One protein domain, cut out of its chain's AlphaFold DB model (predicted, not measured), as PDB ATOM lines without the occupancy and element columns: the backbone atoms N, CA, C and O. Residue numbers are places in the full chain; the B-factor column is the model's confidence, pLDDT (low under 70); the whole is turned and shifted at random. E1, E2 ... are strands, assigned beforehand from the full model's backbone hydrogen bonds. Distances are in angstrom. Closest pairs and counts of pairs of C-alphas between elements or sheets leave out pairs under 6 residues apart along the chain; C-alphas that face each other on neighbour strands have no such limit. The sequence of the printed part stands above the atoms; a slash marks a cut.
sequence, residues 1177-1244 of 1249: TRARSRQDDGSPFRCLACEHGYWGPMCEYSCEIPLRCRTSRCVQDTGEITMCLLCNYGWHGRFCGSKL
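AT A GLANCE: This is residues 1177 to 1244 of the 1249 residues of an uncharacterized protein of Phytophthora sojae (strain P6497) (UniProt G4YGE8). With little regular structure, this is a loose, thin rod of two strand hairpins, E1 with E2 and then E3 with E4, one after the other along its length, each followed by a looped stretch with a short antiparallel pairing. The 68 printed residues, 25 in named strands, are all strand by class, with no named helix and two antiparallel sheets, E1 - E2 and E3 - E4. The radius of gyration of the C-alphas is 15.0 A; the spans are 55 by 17 by 13 A.

HOW THE PARTS SIT: E1, residues 1177 to 1181, and E2, residues 1188 to 1194, form an antiparallel hairpin at 158 degrees; N 1180 and O 1190, 2.8 A apart, are within hydrogen-bond range. E3, residues 1213 to 1218, and E4, residues 1225 to 1231, form another at 154 degrees, with N 1214 and O 1230 at 2.8 A. E1 and E2 are apart from E3 and E4.

IN THESE COORDINATES: E1 begins at C-alpha 1177 (127.493, 66.089, 31.533). E1 and E2 each measure 13.2 A, E3 12.7 A and E4 14.0 A, ending at C-alpha 1231 (129.684, 47.226, 45.762).

THE WHOLE: The C-alphas farthest apart, of Asp 1184 and Leu 1244, are 55.3 A apart. The printed part has no cut; the link E2 to E3 is long. Fifteen residues are under pLDDT 70, among them 1242 to 1244.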
ATOM      1  N   THR A1177     128.631  66.604  32.334       76.31
ATOM      2  CA  THR A1177     127.493  66.089  31.533       76.31
ATOM      3  C   THR A1177     126.573  67.184  30.992       76.31
ATOM      4  O   THR A1177     125.821  66.936  30.055       76.31
ATOM      5  N   ARG A1178     126.618  68.385  31.585       74.75
ATOM      6  CA  ARG A1178     125.986  69.633  31.121       74.75
ATOM      7  C   ARG A1178     126.741  70.811  31.724       74.75
ATOM      8  O   ARG A1178     127.066  70.759  32.909       74.75
ATOM      9  N   ALA A1179     126.947  71.875  30.955       71.19
ATOM     10  CA  ALA A1179     127.586  73.109  31.406       71.19
ATOM     11  C   ALA A1179     126.777  74.342  30.993       71.19
ATOM     12  O   ALA A1179     126.063  74.315  29.995       71.19
ATOM     13  N   ARG A1180     126.947  75.423  31.751       75.69
ATOM     14  CA  ARG A1180     126.568  76.786  31.386       75.69
ATOM     15  C   ARG A1180     127.823  77.536  30.966       75.69
ATOM     16  O   ARG A1180     128.806  77.542  31.714       75.69
ATOM     17  N   SER A1181     127.797  78.169  29.801       72.06
ATOM     18  CA  SER A1181     128.902  78.980  29.292       72.06
ATOM     19  C   SER A1181     128.624  80.473  29.386       72.06
ATOM     20  O   SER A1181     127.519  80.914  29.706       72.06
ATOM     21  N   ARG A1182     129.648  81.254  29.056       67.81
ATOM     22  CA  ARG A1182     129.467  82.592  28.501       67.81
ATOM     23  C   ARG A1182     128.922  82.534  27.075       67.81
ATOM     24  O   ARG A1182     129.185  81.581  26.340       67.81
ATOM     25  N   GLN A1183     128.161  83.559  26.698       66.12
ATOM     26  CA  GLN A1183     127.560  83.657  25.368       66.12
ATOM     27  C   GLN A1183     128.573  84.128  24.312       66.12
ATOM     28  O   GLN A1183     128.514  83.675  23.172       66.12
ATOM     29  N   ASP A1184     129.516  84.992  24.707       66.62
ATOM     30  CA  ASP A1184     130.469  85.690  23.839       66.62
ATOM     31  C   ASP A1184     131.632  84.822  23.329       66.62
ATOM     32  O   ASP A1184     132.152  85.076  22.242       66.62
ATOM     33  N   ASP A1185     132.042  83.800  24.085       73.75
ATOM     34  CA  ASP A1185     133.190  82.947  23.739       73.75
ATOM     35  C   ASP A1185     132.953  81.435  23.913       73.75
ATOM     36  O   ASP A1185     133.855  80.636  23.644       73.75
ATOM     37  N   GLY A1186     131.765  81.028  24.374       65.56
ATOM     38  CA  GLY A1186     131.429  79.625  24.624       65.56
ATOM     39  C   GLY A1186     132.204  78.977  25.767       65.56
ATOM     40  O   GLY A1186     132.102  77.764  25.962       65.56
ATOM     41  N   SER A1187     132.977  79.751  26.537       69.12
ATOM     42  CA  SER A1187     133.764  79.216  27.641       69.12
ATOM     43  C   SER A1187     132.833  78.702  28.748       69.12
ATOM     44  O   SER A1187     131.966  79.446  29.221       69.12
ATOM     45  N   PRO A1188     132.951  77.428  29.171       64.06
ATOM     46  CA  PRO A1188     132.145  76.898  30.263       64.06
ATOM     47  C   PRO A1188     132.498  77.634  31.563       64.06
ATOM     48  O   PRO A1188     133.644  77.625  32.004       64.06
ATOM     49  N   PHE A1189     131.502  78.286  32.164       68.25
ATOM     50  CA  PHE A1189     131.631  79.035  33.415       68.25
ATOM     51  C   PHE A1189     131.293  78.169  34.634       68.25
ATOM     52  O   PHE A1189     131.875  78.347  35.703       68.25
ATOM     53  N   ARG A1190     130.341  77.237  34.483       76.69
ATOM     54  CA  ARG A1190     129.962  76.278  35.528       76.69
ATOM     55  C   ARG A1190     129.344  75.019  34.922       76.69
ATOM     56  O   ARG A1190     128.414  75.103  34.123       76.69
ATOM     57  N   CYS A1191     129.788  73.850  35.355       77.00
ATOM     58  CA  CYS A1191     129.094  72.587  35.132       77.00
ATOM     59  C   CYS A1191     127.814  72.498  35.972       77.00
ATOM     60  O   CYS A1191     127.782  72.865  37.142       77.00
ATOM     61  N   LEU A1192     126.745  71.969  35.387       77.56
ATOM     62  CA  LEU A1192     125.415  71.837  35.998       77.56
ATOM     63  C   LEU A1192     125.105  70.405  36.444       77.56
ATOM     64  O   LEU A1192     124.120  70.172  37.140       77.56
ATOM     65  N   ALA A1193     125.899  69.441  35.971       76.44
ATOM     66  CA  ALA A1193     125.875  68.058  36.419       76.44
ATOM     67  C   ALA A1193     127.179  67.353  36.021       76.44
ATOM     68  O   ALA A1193     127.570  67.379  34.849       76.44
ATOM     69  N   CYS A1194     127.799  66.655  36.967       79.25
ATOM     70  CA  CYS A1194     129.009  65.866  36.734       79.25
ATOM     71  C   CYS A1194     128.718  64.402  36.403       79.25
ATOM     72  O   CYS A1194     127.674  63.849  36.768       79.25
ATOM     73  N   GLU A1195     129.668  63.760  35.726       80.19
ATOM     74  CA  GLU A1195     129.692  62.312  35.578       80.19
ATOM     75  C   GLU A1195     129.762  61.626  36.949       80.19
ATOM     76  O   GLU A1195     130.282  62.147  37.938       80.19
ATOM     77  N   HIS A1196     129.220  60.413  37.016       79.19
ATOM     78  CA  HIS A1196     129.229  59.618  38.236       79.19
ATOM     79  C   HIS A1196     130.663  59.310  38.682       79.19
ATOM     80  O   HIS A1196     131.368  58.553  38.017       79.19
ATOM     81  N   GLY A1197     131.051  59.843  39.838       77.00
ATOM     82  CA  GLY A1197     132.419  59.756  40.341       77.00
ATOM     83  C   GLY A1197     133.171  61.084  40.295       77.00
ATOM     84  O   GLY A1197     134.348  61.072  40.636       77.00
ATOM     85  N   TYR A1198     132.517  62.195  39.932       82.69
ATOM     86  CA  TYR A1198     133.110  63.534  39.872       82.69
ATOM     87  C   TYR A1198     132.211  64.616  40.498       82.69
ATOM     88  O   TYR A1198     130.992  64.458  40.577       82.69
ATOM     89  N   TRP A1199     132.832  65.706  40.949       85.31
ATOM     90  CA  TRP A1199     132.230  66.891  41.563       85.31
ATOM     91  C   TRP A1199     133.122  68.125  41.360       85.31
ATOM     92  O   TRP A1199     134.203  68.037  40.780       85.31
ATOM     93  N   GLY A1200     132.654  69.275  41.835       76.94
ATOM     94  CA  GLY A1200     133.273  70.579  41.638       76.94
ATOM     95  C   GLY A1200     132.479  71.458  40.669       76.94
ATOM     96  O   GLY A1200     131.622  70.965  39.919       76.94
ATOM     97  N   PRO A1201     132.747  72.777  40.663       75.75
ATOM     98  CA  PRO A1201     132.089  73.723  39.767       75.75
ATOM     99  C   PRO A1201     132.359  73.428  38.287       75.75
ATOM    100  O   PRO A1201     131.580  73.879  37.453       75.75
ATOM    101  N   MET A1202     133.402  72.660  37.954       80.38
ATOM    102  CA  MET A1202     133.768  72.229  36.601       80.38
ATOM    103  C   MET A1202     133.913  70.699  36.479       80.38
ATOM    104  O   MET A1202     134.420  70.217  35.470       80.38
ATOM    105  N   CYS A1203     133.439  69.936  37.474       81.50
ATOM    106  CA  CYS A1203     133.580  68.473  37.566       81.50
ATOM    107  C   CYS A1203     135.032  67.970  37.644       81.50
ATOM    108  O   CYS A1203     135.334  66.824  37.312       81.50
ATOM    109  N   GLU A1204     135.929  68.836  38.106       82.38
ATOM    110  CA  GLU A1204     137.374  68.654  38.113       82.38
ATOM    111  C   GLU A1204     137.890  67.731  39.236       82.38
ATOM    112  O   GLU A1204     139.020  67.243  39.160       82.38
ATOM    113  N   TYR A1205     137.075  67.456  40.261       80.62
ATOM    114  CA  TYR A1205     137.440  66.612  41.400       80.62
ATOM    115  C   TYR A1205     136.758  65.250  41.312       80.62
ATOM    116  O   TYR A1205     135.548  65.159  41.137       80.62
ATOM    117  N   SER A1206     137.499  64.159  41.506       81.19
ATOM    118  CA  SER A1206     136.883  62.838  41.666       81.19
ATOM    119  C   SER A1206     136.219  62.704  43.042       81.19
ATOM    120  O   SER A1206     136.815  63.087  44.050       81.19
ATOM    121  N   CYS A1207     135.032  62.095  43.113       81.00
ATOM    122  CA  CYS A1207     134.445  61.634  44.371       81.00
ATOM    123  C   CYS A1207     135.422  60.684  45.074       81.00
ATOM    124  O   CYS A1207     135.963  59.770  44.443       81.00
ATOM    125  N   GLU A1208     135.553  60.796  46.393       80.19
ATOM    126  CA  GLU A1208     136.167  59.721  47.164       80.19
ATOM    127  C   GLU A1208     135.366  58.417  46.999       80.19
ATOM    128  O   GLU A1208     134.136  58.414  46.854       80.19
ATOM    129  N   ILE A1209     136.068  57.283  46.983       76.06
ATOM    130  CA  ILE A1209     135.473  55.953  46.816       76.06
ATOM    131  C   ILE A1209     135.457  55.271  48.193       76.06
ATOM    132  O   ILE A1209     136.522  54.880  48.675       76.06
ATOM    133  N   PRO A1210     134.282  55.081  48.832       71.94
ATOM    134  CA  PRO A1210     134.192  54.463  50.150       71.94
ATOM    135  C   PRO A1210     134.798  53.064  50.187       71.94
ATOM    136  O   PRO A1210     134.817  52.335  49.190       71.94
ATOM    137  N   LEU A1211     135.225  52.629  51.371       69.38
ATOM    138  CA  LEU A1211     135.782  51.293  51.542       69.38
ATOM    139  C   LEU A1211     134.779  50.221  51.065       69.38
ATOM    140  O   LEU A1211     133.658  50.142  51.555       69.38
ATOM    141  N   ARG A1212     135.209  49.351  50.139       76.19
ATOM    142  CA  ARG A1212     134.397  48.290  49.483       76.19
ATOM    143  C   ARG A1212     133.382  48.778  48.437       76.19
ATOM    144  O   ARG A1212     132.700  47.944  47.835       76.19
ATOM    145  N   CYS A1213     133.344  50.075  48.169       73.12
ATOM    146  CA  CYS A1213     132.747  50.654  46.976       73.12
ATOM    147  C   CYS A1213     133.673  50.445  45.766       73.12
ATOM    148  O   CYS A1213     134.886  50.291  45.918       73.12
ATOM    149  N   ARG A1214     133.107  50.431  44.559       74.56
ATOM    150  CA  ARG A1214     133.857  50.386  43.290       74.56
ATOM    151  C   ARG A1214     133.774  51.699  42.519       74.56
ATOM    152  O   ARG A1214     134.742  52.077  41.874       74.56
ATOM    153  N   THR A1215     132.624  52.360  42.607       74.81
ATOM    154  CA  THR A1215     132.334  53.700  42.088       74.81
ATOM    155  C   THR A1215     131.275  54.341  42.984       74.81
ATOM    156  O   THR A1215     130.313  53.679  43.394       74.81
ATOM    157  N   SER A1216     131.453  55.618  43.303       77.88
ATOM    158  CA  SER A1216     130.584  56.422  44.169       77.88
ATOM    159  C   SER A1216     129.871  57.519  43.371       77.88
ATOM    160  O   SER A1216     130.280  57.877  42.268       77.88
ATOM    161  N   ARG A1217     128.774  58.047  43.918       81.69
ATOM    162  CA  ARG A1217     128.128  59.279  43.454       81.69
ATOM    163  C   ARG A1217     128.194  60.297  44.579       81.69
ATOM    164  O   ARG A1217     127.689  60.006  45.663       81.69
ATOM    165  N   CYS A1218     128.737  61.475  44.317       80.25
ATOM    166  CA  CYS A1218     128.805  62.560  45.282       80.25
ATOM    167  C   CYS A1218     127.948  63.771  44.878       80.25
ATOM    168  O   CYS A1218     127.454  63.846  43.751       80.25
ATOM    169  N   VAL A1219     127.706  64.667  45.836       81.00
ATOM    170  CA  VAL A1219     127.064  65.969  45.640       81.00
ATOM    171  C   VAL A1219     128.016  66.865  44.853       81.00
ATOM    172  O   VAL A1219     129.200  66.937  45.168       81.00
ATOM    173  N   GLN A1220     127.501  67.558  43.839       75.06
ATOM    174  CA  GLN A1220     128.340  68.320  42.918       75.06
ATOM    175  C   GLN A1220     129.092  69.481  43.585       75.06
ATOM    176  O   GLN A1220     130.265  69.677  43.291       75.06
ATOM    177  N   ASP A1221     128.444  70.239  44.470       74.38
ATOM    178  CA  ASP A1221     129.058  71.436  45.059       74.38
ATOM    179  C   ASP A1221     129.940  71.126  46.290       74.38
ATOM    180  O   ASP A1221     130.782  71.945  46.646       74.38
ATOM    181  N   THR A1222     129.780  69.959  46.935       78.81
ATOM    182  CA  THR A1222     130.458  69.626  48.212       78.81
ATOM    183  C   THR A1222     131.327  68.368  48.185       78.81
ATOM    184  O   THR A1222     132.063  68.126  49.139       78.81
ATOM    185  N   GLY A1223     131.220  67.517  47.160       73.94
ATOM    186  CA  GLY A1223     131.941  66.239  47.094       73.94
ATOM    187  C   GLY A1223     131.426  65.156  48.042       73.94
ATOM    188  O   GLY A1223     131.915  64.024  48.010       73.94
ATOM    189  N   GLU A1224     130.396  65.451  48.836       80.88
ATOM    190  CA  GLU A1224     129.842  64.528  49.823       80.88
ATOM    191  C   GLU A1224     129.203  63.302  49.153       80.88
ATOM    192  O   GLU A1224     128.414  63.411  48.213       80.88
ATOM    193  N   ILE A1225     129.531  62.102  49.626       78.25
ATOM    194  CA  ILE A1225     129.150  60.858  48.956       78.25
ATOM    195  C   ILE A1225     127.687  60.516  49.255       78.25
ATOM    196  O   ILE A1225     127.329  60.087  50.345       78.25
ATOM    197  N   THR A1226     126.830  60.614  48.241       79.44
ATOM    198  CA  THR A1226     125.390  60.330  48.349       79.44
ATOM    199  C   THR A1226     125.054  58.835  48.339       79.44
ATOM    200  O   THR A1226     124.052  58.433  48.943       79.44
ATOM    201  N   MET A1227     125.844  58.017  47.624       75.50
ATOM    202  CA  MET A1227     125.703  56.554  47.524       75.50
ATOM    203  C   MET A1227     126.876  55.882  46.788       75.50
ATOM    204  O   MET A1227     127.586  56.503  45.997       75.50
ATOM    205  N   CYS A1228     127.003  54.571  46.976       79.44
ATOM    206  CA  CYS A1228     127.787  53.669  46.138       79.44
ATOM    207  C   CYS A1228     126.959  53.100  44.982       79.44
ATOM    208  O   CYS A1228     125.853  52.604  45.183       79.44
ATOM    209  N   LEU A1229     127.530  53.119  43.777       76.12
ATOM    210  CA  LEU A1229     126.891  52.638  42.545       76.12
ATOM    211  C   LEU A1229     127.204  51.160  42.278       76.12
ATOM    212  O   LEU A1229     126.362  50.423  41.768       76.12
ATOM    213  N   LEU A1230     128.404  50.709  42.657       76.38
ATOM    214  CA  LEU A1230     128.764  49.293  42.707       76.38
ATOM    215  C   LEU A1230     129.460  48.950  44.020       76.38
ATOM    216  O   LEU A1230     130.426  49.601  44.417       76.38
ATOM    217  N   CYS A1231     129.019  47.854  44.630       76.44
ATOM    218  CA  CYS A1231     129.684  47.226  45.762       76.44
ATOM    219  C   CYS A1231     130.631  46.113  45.312       76.44
ATOM    220  O   CYS A1231     130.388  45.419  44.320       76.44
ATOM    221  N   ASN A1232     131.699  45.900  46.078       77.38
ATOM    222  CA  ASN A1232     132.539  44.719  45.926       77.38
ATOM    223  C   ASN A1232     131.753  43.436  46.247       77.38
ATOM    224  O   ASN A1232     130.824  43.425  47.056       77.38
ATOM    225  N   TYR A1233     132.140  42.335  45.601       67.19
ATOM    226  CA  TYR A1233     131.390  41.075  45.609       67.19
ATOM    227  C   TYR A1233     131.091  40.578  47.039       67.19
ATOM    228  O   TYR A1233     132.003  40.422  47.853       67.19
ATOM    229  N   GLY A1234     129.814  40.320  47.338       66.12
ATOM    230  CA  GLY A1234     129.340  39.894  48.665       66.12
ATOM    231  C   GLY A1234     128.898  41.019  49.615       66.12
ATOM    232  O   GLY A1234     128.487  40.714  50.737       66.12
ATOM    233  N   TRP A1235     128.947  42.281  49.176       71.06
ATOM    234  CA  TRP A1235     128.493  43.458  49.929       71.06
ATOM    235  C   TRP A1235     127.314  44.160  49.239       71.06
ATOM    236  O   TRP A1235     127.202  44.123  48.015       71.06
ATOM    237  N   HIS A1236     126.433  44.786  50.020       67.06
ATOM    238  CA  HIS A1236     125.245  45.507  49.552       67.06
ATOM    239  C   HIS A1236     124.868  46.670  50.493       67.06
ATOM    240  O   HIS A1236     125.508  46.888  51.524       67.06
ATOM    241  N   GLY A1237     123.824  47.424  50.130       62.19
ATOM    242  CA  GLY A1237     123.365  48.622  50.847       62.19
ATOM    243  C   GLY A1237     123.939  49.924  50.269       62.19
ATOM    244  O   GLY A1237     124.893  49.891  49.494       62.19
ATOM    245  N   ARG A1238     123.359  51.071  50.657       70.12
ATOM    246  CA  ARG A1238     123.620  52.408  50.070       70.12
ATOM    247  C   ARG A1238     125.103  52.805  50.025       70.12
ATOM    248  O   ARG A1238     125.509  53.487  49.092       70.12
ATOM    249  N   PHE A1239     125.901  52.327  50.980       79.81
ATOM    250  CA  PHE A1239     127.354  52.539  51.067       79.81
ATOM    251  C   PHE A1239     128.148  51.223  51.159       79.81
ATOM    252  O   PHE A1239     129.251  51.190  51.688       79.81
ATOM    253  N   CYS A1240     127.578  50.107  50.687       73.75
ATOM    254  CA  CYS A1240     128.217  48.782  50.700       73.75
ATOM    255  C   CYS A1240     128.623  48.247  52.091       73.75
ATOM    256  O   CYS A1240     129.478  47.364  52.195       73.75
ATOM    257  N   GLY A1241     128.006  48.755  53.164       72.12
ATOM    258  CA  GLY A1241     128.305  48.361  54.545       72.12
ATOM    259  C   GLY A1241     127.786  46.973  54.944       72.12
ATOM    260  O   GLY A1241     128.352  46.342  55.837       72.12
ATOM    261  N   SER A1242     126.746  46.458  54.282       65.50
ATOM    262  CA  SER A1242     126.097  45.193  54.649       65.50
ATOM    263  C   SER A1242     126.742  44.005  53.936       65.50
ATOM    264  O   SER A1242     126.879  44.001  52.714       65.50
ATOM    265  N   LYS A1243     127.121  42.967  54.689       58.62
ATOM    266  CA  LYS A1243     127.686  41.720  54.151       58.62
ATOM    267  C   LYS A1243     126.599  40.656  54.043       58.62
ATOM    268  O   LYS A1243     125.888  40.423  55.017       58.62
ATOM    269  N   LEU A1244     126.525  39.951  52.914       46.19
ATOM    270  CA  LEU A1244     125.580  38.840  52.756       46.19
ATOM    271  C   LEU A1244     125.836  37.732  53.794       46.19
ATOM    272  O   LEU A1244     126.879  37.071  53.786       46.19
TER     273      LEU A1244